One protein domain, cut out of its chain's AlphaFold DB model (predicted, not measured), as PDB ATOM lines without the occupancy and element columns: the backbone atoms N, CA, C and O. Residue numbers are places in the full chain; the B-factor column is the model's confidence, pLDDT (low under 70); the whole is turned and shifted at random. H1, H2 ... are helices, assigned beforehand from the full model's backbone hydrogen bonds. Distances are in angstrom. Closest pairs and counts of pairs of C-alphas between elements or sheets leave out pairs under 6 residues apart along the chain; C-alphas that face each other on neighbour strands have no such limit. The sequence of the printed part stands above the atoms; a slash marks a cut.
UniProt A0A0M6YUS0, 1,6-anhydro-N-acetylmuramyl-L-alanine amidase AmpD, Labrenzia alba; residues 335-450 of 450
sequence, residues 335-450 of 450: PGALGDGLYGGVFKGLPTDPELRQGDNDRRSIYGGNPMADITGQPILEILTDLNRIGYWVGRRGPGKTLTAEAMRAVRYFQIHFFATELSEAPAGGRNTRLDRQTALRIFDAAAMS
ATOM      1  N   PRO A 335     162.183 126.160 238.561       48.78
ATOM      2  CA  PRO A 335     162.327 127.081 237.438       48.78
ATOM      3  C   PRO A 335     162.372 128.563 237.841       48.78
ATOM      4  O   PRO A 335     163.129 129.315 237.235       48.78
ATOM      5  N   GLY A 336     161.634 128.970 238.879       51.16
ATOM      6  CA  GLY A 336     161.526 130.372 239.306       51.16
ATOM      7  C   GLY A 336     162.717 130.919 240.107       51.16
ATOM      8  O   GLY A 336     162.811 132.124 240.308       51.16
ATOM      9  N   ALA A 337     163.647 130.070 240.562       53.16
ATOM     10  CA  ALA A 337     164.848 130.520 241.277       53.16
ATOM     11  C   ALA A 337     165.984 130.982 240.345       53.16
ATOM     12  O   ALA A 337     167.028 131.450 240.815       53.16
ATOM     13  N   LEU A 338     165.803 130.798 239.036       57.28
ATOM     14  CA  LEU A 338     166.691 131.261 237.976       57.28
ATOM     15  C   LEU A 338     165.923 132.397 237.307       57.28
ATOM     16  O   LEU A 338     164.829 132.156 236.812       57.28
ATOM     17  N   GLY A 339     166.415 133.633 237.387       62.53
ATOM     18  CA  GLY A 339     165.616 134.805 237.024       62.53
ATOM     19  C   GLY A 339     164.956 134.665 235.647       62.53
ATOM     20  O   GLY A 339     165.635 134.392 234.661       62.53
ATOM     21  N   ASP A 340     163.643 134.887 235.574       66.06
ATOM     22  CA  ASP A 340     162.852 134.788 234.333       66.06
ATOM     23  C   ASP A 340     163.299 135.774 233.238       66.06
ATOM     24  O   ASP A 340     162.864 135.669 232.094       66.06
ATOM     25  N   GLY A 341     164.167 136.732 233.583       74.19
ATOM     26  CA  GLY A 341     164.810 137.669 232.662       74.19
ATOM     27  C   GLY A 341     166.193 137.239 232.159       74.19
ATOM     28  O   GLY A 341     166.817 138.018 231.443       74.19
ATOM     29  N   LEU A 342     166.697 136.049 232.522       82.31
ATOM     30  CA  LEU A 342     168.004 135.557 232.067       82.31
ATOM     31  C   LEU A 342     168.074 135.579 230.534       82.31
ATOM     32  O   LEU A 342     167.228 134.968 229.875       82.31
ATOM     33  N   TYR A 343     169.071 136.288 229.994       89.88
ATOM     34  CA  TYR A 343     169.252 136.535 228.559       89.88
ATOM     35  C   TYR A 343     167.931 136.911 227.876       89.88
ATOM     36  O   TYR A 343     167.367 136.146 227.091       89.88
ATOM     37  N   GLY A 344     167.350 138.044 228.267       85.31
ATOM     38  CA  GLY A 344     166.133 138.555 227.628       85.31
ATOM     39  C   GLY A 344     164.865 137.727 227.857       85.31
ATOM     40  O   GLY A 344     163.850 137.976 227.202       85.31
ATOM     41  N   GLY A 345     164.920 136.745 228.765       84.38
ATOM     42  CA  GLY A 345     163.840 135.797 229.023       84.38
ATOM     43  C   GLY A 345     163.722 134.698 227.971       84.38
ATOM     44  O   GLY A 345     162.668 134.072 227.871       84.38
ATOM     45  N   VAL A 346     164.785 134.431 227.198       86.75
ATOM     46  CA  VAL A 346     164.771 133.396 226.149       86.75
ATOM     47  C   VAL A 346     164.420 132.010 226.697       86.75
ATOM     48  O   VAL A 346     163.812 131.219 225.993       86.75
ATOM     49  N   PHE A 347     164.708 131.741 227.975       83.62
ATOM     50  CA  PHE A 347     164.360 130.492 228.662       83.62
ATOM     51  C   PHE A 347     163.139 130.611 229.593       83.62
ATOM     52  O   PHE A 347     163.068 129.913 230.605       83.62
ATOM     53  N   LYS A 348     162.216 131.545 229.332       77.44
ATOM     54  CA  LYS A 348     160.989 131.703 230.125       77.44
ATOM     55  C   LYS A 348     160.009 130.562 229.823       77.44
ATOM     56  O   LYS A 348     159.821 130.223 228.659       77.44
ATOM     57  N   GLY A 349     159.372 130.033 230.878       60.12
ATOM     58  CA  GLY A 349     158.566 128.800 230.926       60.12
ATOM     59  C   GLY A 349     157.381 128.692 229.959       60.12
ATOM     60  O   GLY A 349     156.220 128.667 230.370       60.12
ATOM     61  N   LEU A 350     157.681 128.566 228.670       55.94
ATOM     62  CA  LEU A 350     156.832 127.900 227.690       55.94
ATOM     63  C   LEU A 350     156.703 126.409 228.080       55.94
ATOM     64  O   LEU A 350     157.511 125.910 228.863       55.94
ATOM     65  N   PRO A 351     155.732 125.647 227.536       56.81
ATOM     66  CA  PRO A 351     155.569 124.220 227.854       56.81
ATOM     67  C   PRO A 351     156.846 123.378 227.652       56.81
ATOM     68  O   PRO A 351     156.977 122.298 228.223       56.81
ATOM     69  N   THR A 352     157.785 123.890 226.852       62.19
ATOM     70  CA  THR A 352     159.157 123.406 226.690       62.19
ATOM     71  C   THR A 352     160.109 124.608 226.657       62.19
ATOM     72  O   THR A 352     159.993 125.430 225.743       62.19
ATOM     73  N   ASP A 353     161.049 124.715 227.601       70.38
ATOM     74  CA  ASP A 353     162.157 125.684 227.523       70.38
ATOM     75  C   ASP A 353     162.912 125.495 226.189       70.38
ATOM     76  O   ASP A 353     163.243 124.354 225.838       70.38
ATOM     77  N   PRO A 354     163.194 126.558 225.410       77.62
ATOM     78  CA  PRO A 354     163.897 126.396 224.149       77.62
ATOM     79  C   PRO A 354     165.353 126.011 224.400       77.62
ATOM     80  O   PRO A 354     166.106 126.695 225.085       77.62
ATOM     81  N   GLU A 355     165.771 124.914 223.789       86.62
ATOM     82  CA  GLU A 355     167.172 124.532 223.706       86.62
ATOM     83  C   GLU A 355     167.795 125.233 222.504       86.62
ATOM     84  O   GLU A 355     167.482 124.862 221.369       86.62
ATOM     85  N   LEU A 356     168.673 126.212 222.716       90.50
ATOM     86  CA  LEU A 356     169.286 126.922 221.597       90.50
ATOM     87  C   LEU A 356     170.223 125.998 220.807       90.50
ATOM     88  O   LEU A 356     170.909 125.135 221.368       90.50
ATOM     89  N   ARG A 357     170.240 126.170 219.483       90.69
ATOM     90  CA  ARG A 357     170.939 125.304 218.523       90.69
ATOM     91  C   ARG A 357     171.763 126.126 217.545       90.69
ATOM     92  O   ARG A 357     171.556 127.323 217.354       90.69
ATOM     93  N   GLN A 358     172.686 125.450 216.867       91.25
ATOM     94  CA  GLN A 358     173.425 126.054 215.763       91.25
ATOM     95  C   GLN A 358     172.454 126.647 214.722       91.25
ATOM     96  O   GLN A 358     171.592 125.942 214.203       91.25
ATOM     97  N   GLY A 359     172.647 127.919 214.371       92.25
ATOM     98  CA  GLY A 359     171.828 128.654 213.400       92.25
ATOM     99  C   GLY A 359     170.793 129.601 214.017       92.25
ATOM    100  O   GLY A 359     170.343 130.521 213.325       92.25
ATOM    101  N   ASP A 360     170.478 129.447 215.305       93.31
ATOM    102  CA  ASP A 360     169.681 130.433 216.038       93.31
ATOM    103  C   ASP A 360     170.377 131.802 215.986       93.31
ATOM    104  O   ASP A 360     171.612 131.898 215.984       93.31
ATOM    105  N   ASN A 361     169.597 132.878 215.857       93.94
ATOM    106  CA  ASN A 361     170.142 134.227 215.712       93.94
ATOM    107  C   ASN A 361     169.160 135.317 216.152       93.94
ATOM    108  O   ASN A 361     167.989 135.302 215.769       93.94
ATOM    109  N   ASP A 362     169.684 136.324 216.858       94.38
ATOM    110  CA  ASP A 362     168.881 137.411 217.430       94.38
ATOM    111  C   ASP A 362     168.212 138.258 216.338       94.38
ATOM    112  O   ASP A 362     167.117 138.775 216.517       94.38
ATOM    113  N   ARG A 363     168.850 138.407 215.164       93.88
ATOM    114  CA  ARG A 363     168.342 139.272 214.078       93.88
ATOM    115  C   ARG A 363     167.019 138.798 213.487       93.88
ATOM    116  O   ARG A 363     166.280 139.619 212.956       93.88
ATOM    117  N   ARG A 364     166.775 137.490 213.494       92.94
ATOM    118  CA  ARG A 364     165.543 136.883 212.975       92.94
ATOM    119  C   ARG A 364     164.614 136.426 214.098       92.94
ATOM    120  O   ARG A 364     163.595 135.815 213.797       92.94
ATOM    121  N   SER A 365     164.990 136.675 215.355       91.94
ATOM    122  CA  SER A 365     164.303 136.168 216.543       91.94
ATOM    123  C   SER A 365     164.042 134.659 216.474       91.94
ATOM    124  O   SER A 365     162.958 134.195 216.818       91.94
ATOM    125  N   ILE A 366     165.020 133.898 215.965       92.12
ATOM    126  CA  ILE A 366     164.950 132.434 215.866       92.12
ATOM    127  C   ILE A 366     165.720 131.852 217.045       92.12
ATOM    128  O   ILE A 366     166.938 132.033 217.116       92.12
ATOM    129  N   TYR A 367     165.012 131.141 217.921       90.00
ATOM    130  CA  TYR A 367     165.551 130.513 219.123       90.00
ATOM    131  C   TYR A 367     165.001 129.085 219.253       90.00
ATOM    132  O   TYR A 367     163.822 128.828 219.010       90.00
ATOM    133  N   GLY A 368     165.851 128.114 219.574       86.62
ATOM    134  CA  GLY A 368     165.470 126.701 219.606       86.62
ATOM    135  C   GLY A 368     164.882 126.181 218.290       86.62
ATOM    136  O   GLY A 368     164.073 125.252 218.300       86.62
ATOM    137  N   GLY A 369     165.255 126.787 217.157       86.88
ATOM    138  CA  GLY A 369     164.691 126.496 215.837       86.88
ATOM    139  C   GLY A 369     163.315 127.107 215.546       86.88
ATOM    140  O   GLY A 369     162.796 126.884 214.455       86.88
ATOM    141  N   ASN A 370     162.737 127.889 216.464       87.94
ATOM    142  CA  ASN A 370     161.420 128.508 216.304       87.94
ATOM    143  C   ASN A 370     161.498 130.044 216.355       87.94
ATOM    144  O   ASN A 370     162.312 130.592 217.099       87.94
ATOM    145  N   PRO A 371     160.650 130.766 215.602       89.38
ATOM    146  CA  PRO A 371     160.513 132.209 215.759       89.38
ATOM    147  C   PRO A 371     159.821 132.547 217.092       89.38
ATOM    148  O   PRO A 371     158.739 132.033 217.369       89.38
ATOM    149  N   MET A 372     160.412 133.429 217.903       86.94
ATOM    150  CA  MET A 372     159.805 133.948 219.140       86.94
ATOM    151  C   MET A 372     159.970 135.467 219.222       86.94
ATOM    152  O   MET A 372     161.073 135.971 219.430       86.94
ATOM    153  N   ALA A 373     158.869 136.202 219.056       75.69
ATOM    154  CA  ALA A 373     158.876 137.665 218.990       75.69
ATOM    155  C   ALA A 373     158.932 138.359 220.365       75.69
ATOM    156  O   ALA A 373     159.369 139.503 220.441       75.69
ATOM    157  N   ASP A 374     158.543 137.665 221.439       79.50
ATOM    158  CA  ASP A 374     158.406 138.250 222.784       79.50
ATOM    159  C   ASP A 374     159.714 138.252 223.598       79.50
ATOM    160  O   ASP A 374     159.734 138.672 224.757       79.50
ATOM    161  N   ILE A 375     160.819 137.783 223.008       84.00
ATOM    162  CA  ILE A 375     162.145 137.825 223.630       84.00
ATOM    163  C   ILE A 375     162.739 139.219 223.455       84.00
ATOM    164  O   ILE A 375     162.868 139.728 222.341       84.00
ATOM    165  N   THR A 376     163.120 139.832 224.571       82.06
ATOM    166  CA  THR A 376     163.758 141.155 224.584       82.06
ATOM    167  C   THR A 376     165.284 141.024 224.526       82.06
ATOM    168  O   THR A 376     165.828 139.961 224.802       82.06
ATOM    169  N   GLY A 377     166.003 142.091 224.170       88.44
ATOM    170  CA  GLY A 377     167.474 142.086 224.198       88.44
ATOM    171  C   GLY A 377     168.139 141.309 223.053       88.44
ATOM    172  O   GLY A 377     167.596 141.219 221.949       88.44
ATOM    173  N   GLN A 378     169.371 140.838 223.283       93.56
ATOM    174  CA  GLN A 378     170.172 140.089 222.303       93.56
ATOM    175  C   GLN A 378     170.768 138.846 222.973       93.56
ATOM    176  O   GLN A 378     171.980 138.790 223.198       93.56
ATOM    177  N   PRO A 379     169.927 137.856 223.319       92.69
ATOM    178  CA  PRO A 379     170.322 136.736 224.168       92.69
ATOM    179  C   PRO A 379     171.530 135.969 223.640       92.69
ATOM    180  O   PRO A 379     172.403 135.593 224.417       92.69
ATOM    181  N   ILE A 380     171.629 135.753 222.326       95.31
ATOM    182  CA  ILE A 380     172.766 135.024 221.759       95.31
ATOM    183  C   ILE A 380     174.038 135.859 221.868       95.31
ATOM    184  O   ILE A 380     175.069 135.330 222.281       95.31
ATOM    185  N   LEU A 381     173.990 137.152 221.534       96.62
ATOM    186  CA  LEU A 381     175.152 138.025 221.713       96.62
ATOM    187  C   LEU A 381     175.615 138.072 223.173       96.62
ATOM    188  O   LEU A 381     176.818 138.011 223.425       96.62
ATOM    189  N   GLU A 382     174.683 138.182 224.116       95.50
ATOM    190  CA  GLU A 382     174.962 138.222 225.554       95.50
ATOM    191  C   GLU A 382     175.645 136.926 226.019       95.50
ATOM    192  O   GLU A 382     176.754 136.979 226.547       95.50
ATOM    193  N   ILE A 383     175.073 135.760 225.697       95.31
ATOM    194  CA  ILE A 383     175.655 134.443 226.009       95.31
ATOM    195  C   ILE A 383     177.071 134.296 225.436       95.31
ATOM    196  O   ILE A 383     177.984 133.818 226.113       95.31
ATOM    197  N   LEU A 384     177.277 134.672 224.168       96.44
ATOM    198  CA  LEU A 384     178.594 134.562 223.535       96.44
ATOM    199  C   LEU A 384     179.598 135.559 224.112       96.44
ATOM    200  O   LEU A 384     180.797 135.277 224.122       96.44
ATOM    201  N   THR A 385     179.125 136.703 224.601       96.00
ATOM    202  CA  THR A 385     179.954 137.670 225.323       96.00
ATOM    203  C   THR A 385     180.414 137.087 226.654       96.00
ATOM    204  O   THR A 385     181.602 137.165 226.959       96.00
ATOM    205  N   ASP A 386     179.522 136.431 227.394       95.25
ATOM    206  CA  ASP A 386     179.847 135.790 228.669       95.25
ATOM    207  C   ASP A 386     180.817 134.612 228.491       95.25
ATOM    208  O   ASP A 386     181.841 134.548 229.174       95.25
ATOM    209  N   LEU A 387     180.602 133.744 227.495       94.31
ATOM    210  CA  LEU A 387     181.570 132.691 227.140       94.31
ATOM    211  C   LEU A 387     182.951 133.257 226.792       94.31
ATOM    212  O   LEU A 387     183.976 132.705 227.202       94.31
ATOM    213  N   ASN A 388     182.994 134.354 226.032       94.88
ATOM    214  CA  ASN A 388     184.256 134.980 225.670       94.88
ATOM    215  C   ASN A 388     184.941 135.656 226.864       94.88
ATOM    216  O   ASN A 388     186.165 135.583 226.956       94.88
ATOM    217  N   ARG A 389     184.172 136.240 227.794       93.00
ATOM    218  CA  ARG A 389     184.682 136.811 229.050       93.00
ATOM    219  C   ARG A 389     185.345 135.752 229.929       93.00
ATOM    220  O   ARG A 389     186.406 136.023 230.475       93.00
ATOM    221  N   ILE A 390     184.768 134.552 230.011       93.00
ATOM    222  CA  ILE A 390     185.371 133.413 230.730       93.00
ATOM    223  C   ILE A 390     186.711 133.006 230.094       93.00
ATOM    224  O   ILE A 390     187.638 132.597 230.789       93.00
ATOM    225  N   GLY A 391     186.825 133.132 228.770       93.00
ATOM    226  CA  GLY A 391     188.066 132.901 228.031       93.00
ATOM    227  C   GLY A 391     187.909 132.068 226.762       93.00
ATOM    228  O   GLY A 391     188.874 131.938 226.006       93.00
ATOM    229  N   TYR A 392     186.713 131.539 226.486       93.50
ATOM    230  CA  TYR A 392     186.483 130.665 225.341       93.50
ATOM    231  C   TYR A 392     186.505 131.415 224.007       93.50
ATOM    232  O   TYR A 392     186.098 132.577 223.871       93.50
ATOM    233  N   TRP A 393     186.941 130.702 222.972       92.56
ATOM    234  CA  TRP A 393     186.877 131.186 221.605       92.56
ATOM    235  C   TRP A 393     185.480 130.989 221.014       92.56
ATOM    236  O   TRP A 393     185.082 129.869 220.717       92.56
ATOM    237  N   VAL A 394     184.756 132.081 220.774       92.62
ATOM    238  CA  VAL A 394     183.387 132.039 220.217       92.62
ATOM    239  C   VAL A 394     183.318 132.326 218.711       92.62
ATOM    240  O   VAL A 394     182.234 132.450 218.146       92.62
ATOM    241  N   GLY A 395     184.476 132.426 218.050       88.75
ATOM    242  CA  GLY A 395     184.587 132.592 216.601       88.75
ATOM    243  C   GLY A 395     185.579 133.670 216.167       88.75
ATOM    244  O   GLY A 395     186.116 134.440 216.966       88.75
ATOM    245  N   ARG A 396     185.861 133.736 214.860       83.81
ATOM    246  CA  ARG A 396     186.917 134.618 214.309       83.81
ATOM    247  C   ARG A 396     186.659 136.114 214.526       83.81
ATOM    248  O   ARG A 396     187.614 136.875 214.650       83.81
ATOM    249  N   ARG A 397     185.391 136.533 214.530       86.25
ATOM    250  CA  ARG A 397     184.980 137.940 214.707       86.25
ATOM    251  C   ARG A 397     184.632 138.287 216.161       86.25
ATOM    252  O   ARG A 397     184.160 139.391 216.402       86.25
ATOM    253  N   GLY A 398     184.865 137.367 217.100       87.31
ATOM    254  CA  GLY A 398     184.383 137.493 218.474       87.31
ATOM    255  C   GLY A 398     182.878 137.216 218.597       87.31
ATOM    256  O   GLY A 398     182.289 136.640 217.674       87.31
ATOM    257  N   PRO A 399     182.263 137.594 219.734       93.81
ATOM    258  CA  PRO A 399     180.836 137.409 219.987       93.81
ATOM    259  C   PRO A 399     179.962 138.024 218.886       93.81
ATOM    260  O   PRO A 399     180.230 139.117 218.387       93.81
ATOM    261  N   GLY A 400     178.898 137.321 218.502       94.19
ATOM    262  CA  GLY A 400     177.987 137.750 217.443       94.19
ATOM    263  C   GLY A 400     176.539 137.390 217.747       94.19
ATOM    264  O   GLY A 400     176.244 136.687 218.701       94.19
ATOM    265  N   LYS A 401     175.619 137.843 216.896       95.69
ATOM    266  CA  LYS A 401     174.170 137.630 217.067       95.69
ATOM    267  C   LYS A 401     173.675 136.286 216.517       95.69
ATOM    268  O   LYS A 401     172.521 136.177 216.117       95.69
ATOM    269  N   THR A 402     174.557 135.306 216.338       95.44
ATOM    270  CA  THR A 402     174.243 134.012 215.712       95.44
ATOM    271  C   THR A 402     175.047 132.915 216.386       95.44
ATOM    272  O   THR A 402     176.269 133.031 216.482       95.44
ATOM    273  N   LEU A 403     174.383 131.830 216.786       93.38
ATOM    274  CA  LEU A 403     175.038 130.623 217.284       93.38
ATOM    275  C   LEU A 403     175.652 129.860 216.110       93.38
ATOM    276  O   LEU A 403     175.025 129.011 215.475       93.38
ATOM    277  N   THR A 404     176.889 130.206 215.772       92.06
ATOM    278  CA  THR A 404     177.659 129.521 214.730       92.06
ATOM    279  C   THR A 404     178.115 128.136 215.198       92.06
ATOM    280  O   THR A 404     178.066 127.804 216.382       92.06
ATOM    281  N   ALA A 405     178.618 127.318 214.270       87.50
ATOM    282  CA  ALA A 405     179.255 126.050 214.624       87.50
ATOM    283  C   ALA A 405     180.458 126.248 215.571       87.50
ATOM    284  O   ALA A 405     180.674 125.438 216.465       87.50
ATOM    285  N   GLU A 406     181.217 127.337 215.394       86.12
ATOM    286  CA  GLU A 406     182.354 127.711 216.250       86.12
ATOM    287  C   GLU A 406     181.888 128.006 217.683       86.12
ATOM    288  O   GLU A 406     182.402 127.429 218.638       86.12
ATOM    289  N   ALA A 407     180.848 128.830 217.828       90.50
ATOM    290  CA  ALA A 407     180.250 129.150 219.119       90.50
ATOM    291  C   ALA A 407     179.691 127.905 219.830       90.50
ATOM    292  O   ALA A 407     179.927 127.701 221.018       90.50
ATOM    293  N   MET A 408     179.010 127.018 219.100       89.25
ATOM    294  CA  MET A 408     178.474 125.780 219.673       89.25
ATOM    295  C   MET A 408     179.558 124.782 220.107       89.25
ATOM    296  O   MET A 408     179.293 123.931 220.961       89.25
ATOM    297  N   ARG A 409     180.788 124.890 219.578       86.25
ATOM    298  CA  ARG A 409     181.950 124.166 220.117       86.25
ATOM    299  C   ARG A 409     182.401 124.743 221.455       86.25
ATOM    300  O   ARG A 409     182.615 123.962 222.375       86.25
ATOM    301  N   ALA A 410     182.461 126.068 221.595       89.81
ATOM    302  CA  ALA A 410     182.770 126.711 222.876       89.81
ATOM    303  C   ALA A 410     181.792 126.281 223.978       89.81
ATOM    304  O   ALA A 410     182.224 125.859 225.046       89.81
ATOM    305  N   VAL A 411     180.486 126.276 223.678       90.50
ATOM    306  CA  VAL A 411     179.443 125.758 224.584       90.50
ATOM    307  C   VAL A 411     179.750 124.326 225.016       90.50
ATOM    308  O   VAL A 411     179.641 123.984 226.190       90.50
ATOM    309  N   ARG A 412     180.181 123.481 224.077       86.12
ATOM    310  CA  ARG A 412     180.508 122.084 224.359       86.12
ATOM    311  C   ARG A 412     181.716 121.933 225.282       86.12
ATOM    312  O   ARG A 412     181.707 121.067 226.151       86.12
ATOM    313  N   TYR A 413     182.766 122.720 225.073       86.62
ATOM    314  CA  TYR A 413     183.974 122.667 225.904       86.62
ATOM    315  C   TYR A 413     183.717 123.220 227.296       86.62
ATOM    316  O   TYR A 413     184.091 122.577 228.276       86.62
ATOM    317  N   PHE A 414     182.941 124.301 227.376       90.19
ATOM    318  CA  PHE A 414     182.376 124.777 228.629       90.19
ATOM    319  C   PHE A 414     181.611 123.659 229.347       90.19
ATOM    320  O   PHE A 414     181.880 123.380 230.510       90.19
ATOM    321  N   GLN A 415     180.715 122.942 228.663       87.00
ATOM    322  CA  GLN A 415     179.985 121.825 229.269       87.00
ATOM    323  C   GLN A 415     180.919 120.712 229.769       87.00
ATOM    324  O   GLN A 415     180.742 120.232 230.885       87.00
ATOM    325  N   ILE A 416     181.935 120.324 228.992       83.31
ATOM    326  CA  ILE A 416     182.902 119.290 229.402       83.31
ATOM    327  C   ILE A 416     183.618 119.672 230.695       83.31
ATOM    328  O   ILE A 416     183.792 118.808 231.545       83.31
ATOM    329  N   HIS A 417     184.031 120.931 230.840       88.19
ATOM    330  CA  HIS A 417     184.731 121.399 232.031       88.19
ATOM    331  C   HIS A 417     183.755 121.590 233.198       88.19
ATOM    332  O   HIS A 417     183.884 120.977 234.256       88.19
ATOM    333  N   PHE A 418     182.739 122.426 233.002       86.38
ATOM    334  CA  PHE A 418     181.891 122.930 234.076       86.38
ATOM    335  C   PHE A 418     180.807 121.945 234.523       86.38
ATOM    336  O   PHE A 418     180.216 122.152 235.578       86.38
ATOM    337  N   PHE A 419     180.540 120.884 233.753       81.50
ATOM    338  CA  PHE A 419     179.652 119.773 234.123       81.50
ATOM    339  C   PHE A 419     180.413 118.450 234.276       81.50
ATOM    340  O   PHE A 419     179.793 117.385 234.342       81.50
ATOM    341  N   ALA A 420     181.747 118.472 234.326       76.88
ATOM    342  CA  ALA A 420     182.503 117.248 234.556       76.88
ATOM    343  C   ALA A 420     182.027 116.538 235.829       76.88
ATOM    344  O   ALA A 420     181.614 117.183 236.793       76.88
ATOM    345  N   THR A 421     182.061 115.204 235.822       70.56
ATOM    346  CA  THR A 421     181.497 114.303 236.852       70.56
ATOM    347  C   THR A 421     179.968 114.322 237.013       70.56
ATOM    348  O   THR A 421     179.420 113.384 237.584       70.56
ATOM    349  N   GLU A 422     179.258 115.318 236.467       71.62
ATOM    350  CA  GLU A 422     177.786 115.336 236.388       71.62
ATOM    351  C   GLU A 422     177.273 114.683 235.084       71.62
ATOM    352  O   GLU A 422     176.122 114.255 235.012       71.62
ATOM    353  N   LEU A 423     178.125 114.583 234.057       62.62
ATOM    354  CA  LEU A 423     177.808 113.958 232.769       62.62
ATOM    355  C   LEU A 423     178.051 112.439 232.815       62.62
ATOM    356  O   LEU A 423     179.167 111.992 233.087       62.62
ATOM    357  N   SER A 424     177.026 111.638 232.499       54.44
ATOM    358  CA  SER A 424     177.142 110.170 232.400       54.44
ATOM    359  C   SER A 424     177.920 109.711 231.163       54.44
ATOM    360  O   SER A 424     178.516 108.636 231.170       54.44
ATOM    361  N   GLU A 425     177.931 110.526 230.107       55.50
ATOM    362  CA  GLU A 425     178.572 110.265 228.817       55.50
ATOM    363  C   GLU A 425     179.147 111.573 228.252       55.50
ATOM    364  O   GLU A 425     178.690 112.665 228.602       55.50
ATOM    365  N   ALA A 426     180.125 111.494 227.343       54.16
ATOM    366  CA  ALA A 426     180.559 112.680 226.605       54.16
ATOM    367  C   ALA A 426     179.359 113.287 225.848       54.16
ATOM    368  O   ALA A 426     178.624 112.526 225.215       54.16
ATOM    369  N   PRO A 427     179.186 114.626 225.811       53.81
ATOM    370  CA  PRO A 427     178.116 115.248 225.036       53.81
ATOM    371  C   PRO A 427     178.157 114.732 223.592       53.81
ATOM    372  O   PRO A 427     179.197 114.867 222.925       53.81
ATOM    373  N   ALA A 428     177.069 114.079 223.165       46.69
ATOM    374  CA  ALA A 428     177.030 113.180 222.015       46.69
ATOM    375  C   ALA A 428     177.728 113.761 220.775       46.69
ATOM    376  O   ALA A 428     177.490 114.894 220.348       46.69
ATOM    377  N   GLY A 429     178.613 112.955 220.186       43.69
ATOM    378  CA  GLY A 429     179.365 113.294 218.986       43.69
ATOM    379  C   GLY A 429     178.510 113.222 217.725       43.69
ATOM    380  O   GLY A 429     178.646 112.283 216.951       43.69
ATOM    381  N   GLY A 430     177.631 114.201 217.504       39.59
ATOM    382  CA  GLY A 430     176.836 114.275 216.281       39.59
ATOM    383  C   GLY A 430     175.841 115.431 216.269       39.59
ATOM    384  O   GLY A 430     174.776 115.341 216.859       39.59
ATOM    385  N   ARG A 431     176.181 116.507 215.554       39.34
ATOM    386  CA  ARG A 431     175.288 117.568 215.034       39.34
ATOM    387  C   ARG A 431     174.331 118.323 215.971       39.34
ATOM    388  O   ARG A 431     173.715 119.249 215.468       39.34
ATOM    389  N   ASN A 432     174.230 118.055 217.269       50.28
ATOM    390  CA  ASN A 432     173.413 118.872 218.174       50.28
ATOM    391  C   ASN A 432     174.015 118.914 219.584       50.28
ATOM    392  O   ASN A 432     173.562 118.197 220.472       50.28
ATOM    393  N   THR A 433     175.001 119.784 219.817       60.78
ATOM    394  CA  THR A 433     175.096 120.378 221.153       60.78
ATOM    395  C   THR A 433     173.967 121.377 221.285       60.78
ATOM    396  O   THR A 433     173.647 122.108 220.350       60.78
ATOM    397  N   ARG A 434     173.296 121.331 222.421       80.44
ATOM    398  CA  ARG A 434     172.193 122.215 222.758       80.44
ATOM    399  C   ARG A 434     172.690 123.123 223.868       80.44
ATOM    400  O   ARG A 434     173.433 122.671 224.741       80.44
ATOM    401  N   LEU A 435     172.318 124.389 223.801       88.50
ATOM    402  CA  LEU A 435     172.482 125.311 224.908       88.50
ATOM    403  C   LEU A 435     171.125 125.417 225.592       88.50
ATOM    404  O   LEU A 435     170.218 126.099 225.121       88.50
ATOM    405  N   ASP A 436     170.985 124.654 226.667       85.44
ATOM    406  CA  ASP A 436     169.815 124.683 227.530       85.44
ATOM    407  C   ASP A 436     169.944 125.771 228.604       85.44
ATOM    408  O   ASP A 436     171.003 126.374 228.819       85.44
ATOM    409  N   ARG A 437     168.839 126.004 229.310       81.75
ATOM    410  CA  ARG A 437     168.743 126.987 230.392       81.75
ATOM    411  C   ARG A 437     169.800 126.781 231.477       81.75
ATOM    412  O   ARG A 437     170.342 127.744 232.014       81.75
ATOM    413  N   GLN A 438     170.105 125.526 231.793       79.81
ATOM    414  CA  GLN A 438     171.068 125.174 232.828       79.81
ATOM    415  C   GLN A 438     172.499 125.540 232.416       79.81
ATOM    416  O   GLN A 438     173.245 126.109 233.211       79.81
ATOM    417  N   THR A 439     172.868 125.256 231.168       85.56
ATOM    418  CA  THR A 439     174.143 125.669 230.575       85.56
ATOM    419  C   THR A 439     174.240 127.188 230.531       85.56
ATOM    420  O   THR A 439     175.255 127.739 230.950       85.56
ATOM    421  N   ALA A 440     173.179 127.868 230.091       87.50
ATOM    422  CA  ALA A 440     173.129 129.324 230.005       87.50
ATOM    423  C   ALA A 440     173.374 129.996 231.364       87.50
ATOM    424  O   ALA A 440     174.191 130.912 231.472       87.50
ATOM    425  N   LEU A 441     172.706 129.516 232.414       81.75
ATOM    426  CA  LEU A 441     172.910 130.027 233.763       81.75
ATOM    427  C   LEU A 441     174.338 129.777 234.249       81.75
ATOM    428  O   LEU A 441     174.955 130.660 234.832       81.75
ATOM    429  N   ARG A 442     174.876 128.584 233.999       83.62
ATOM    430  CA  ARG A 442     176.228 128.246 234.438       83.62
ATOM    431  C   ARG A 442     177.277 129.139 233.759       83.62
ATOM    432  O   ARG A 442     178.226 129.566 234.412       83.62
ATOM    433  N   ILE A 443     177.067 129.467 232.480       89.00
ATOM    434  CA  ILE A 443     177.852 130.472 231.748       89.00
ATOM    435  C   ILE A 443     177.727 131.842 232.424       89.00
ATOM    436  O   ILE A 443     178.745 132.466 232.704       89.00
ATOM    437  N   PHE A 444     176.503 132.284 232.724       86.88
ATOM    438  CA  PHE A 444     176.250 133.578 233.364       86.88
ATOM    439  C   PHE A 444     176.979 133.701 234.715       86.88
ATOM    440  O   PHE A 444     177.714 134.660 234.945       86.88
ATOM    441  N   ASP A 445     176.843 132.690 235.580       82.19
ATOM    442  CA  ASP A 445     177.483 132.655 236.899       82.19
ATOM    443  C   ASP A 445     179.016 132.683 236.786       82.19
ATOM    444  O   ASP A 445     179.681 133.424 237.511       82.19
ATOM    445  N   ALA A 446     179.589 131.902 235.863       85.19
ATOM    446  CA  ALA A 446     181.034 131.874 235.639       85.19
ATOM    447  C   ALA A 446     181.557 133.220 235.102       85.19
ATOM    448  O   ALA A 446     182.580 133.727 235.570       85.19
ATOM    449  N   ALA A 447     180.839 133.835 234.160       87.06
ATOM    450  CA  ALA A 447     181.203 135.121 233.571       87.06
ATOM    451  C   ALA A 447     181.096 136.290 234.560       87.06
ATOM    452  O   ALA A 447     181.887 137.228 234.474       87.06
ATOM    453  N   ALA A 448     180.162 136.240 235.514       80.94
ATOM    454  CA  ALA A 448     180.037 137.246 236.570       80.94
ATOM    455  C   ALA A 448     181.221 137.243 237.559       80.94
ATOM    456  O   ALA A 448     181.466 138.244 238.230       80.94
ATOM    457  N   MET A 449     181.952 136.129 237.656       77.81
ATOM    458  CA  MET A 449     183.088 135.949 238.570       77.81
ATOM    459  C   MET A 449     184.467 136.038 237.881       77.81
ATOM    460  O   MET A 449     185.502 135.948 238.565       77.81
ATOM    461  N   SER A 450     184.471 136.136 236.544       76.06
ATOM    462  CA  SER A 450     185.656 136.106 235.671       76.06
ATOM    463  C   SER A 450     186.352 137.453 235.547       76.06
ATOM    464  O   SER A 450     185.648 138.487 235.504       76.06
TER     465      SER A 450
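AT A GLANCE: This is residues 335 to 450 of the 450 residues of the protein "1,6-anhydro-N-acetylmuramyl-L-alanine amidase AmpD" of Labrenzia alba (UniProt A0A0M6YUS0). Little regular structure: helices H2, H3 and H4 pack crosswise, short H1 sits by the first residues of H2, and three long stretches with no named element, residues 346 to 378, 391 to 404 and 419 to 436, link the helices. The 116 printed residues include four named helices, H1 to H4 in order, and no named strand; the class is all helix, with 42 residues in named elements. The whole is compact, radius of gyration of the C-alphas 13.2 A, spanning 35 by 33 by 31 A.

HOW THE PARTS SIT: H3, residues 405 to 418, touches residues 439 to 443 alone of H4, residues 437 to 448, about perpendicular at 79 degrees; the closest C-alphas, Gln 415 and Thr 439, are 7.1 A apart. H3, with residues 407 to 411 alone, only just touches residues 384 to 387 alone of H2, residues 379 to 390, with 3 pairs of C-alphas within 8 A, the closest Leu 384 and Ala 407, 7.2 A. H2 touches H4, closest C-alphas Asp 386 and Ala 447, 5.1 A. In H2, H3 and H4 every O i to N i+4 pair is within hydrogen-bond range.

IN THESE COORDINATES: H3 spans 19.9 A from C-alpha 405 at (179.255, 126.050, 214.624). H2 spans 16.8 A and H4 16.5 A, ending at C-alpha 448 at (180.037, 137.246, 236.570). H1, residues 342 to 345, spans 5.2 A.

THE WHOLE: The printed part has no cut. The three links are long. Residues 335 to 340, 349 to 352 and 423 to 433 have pLDDT under 70.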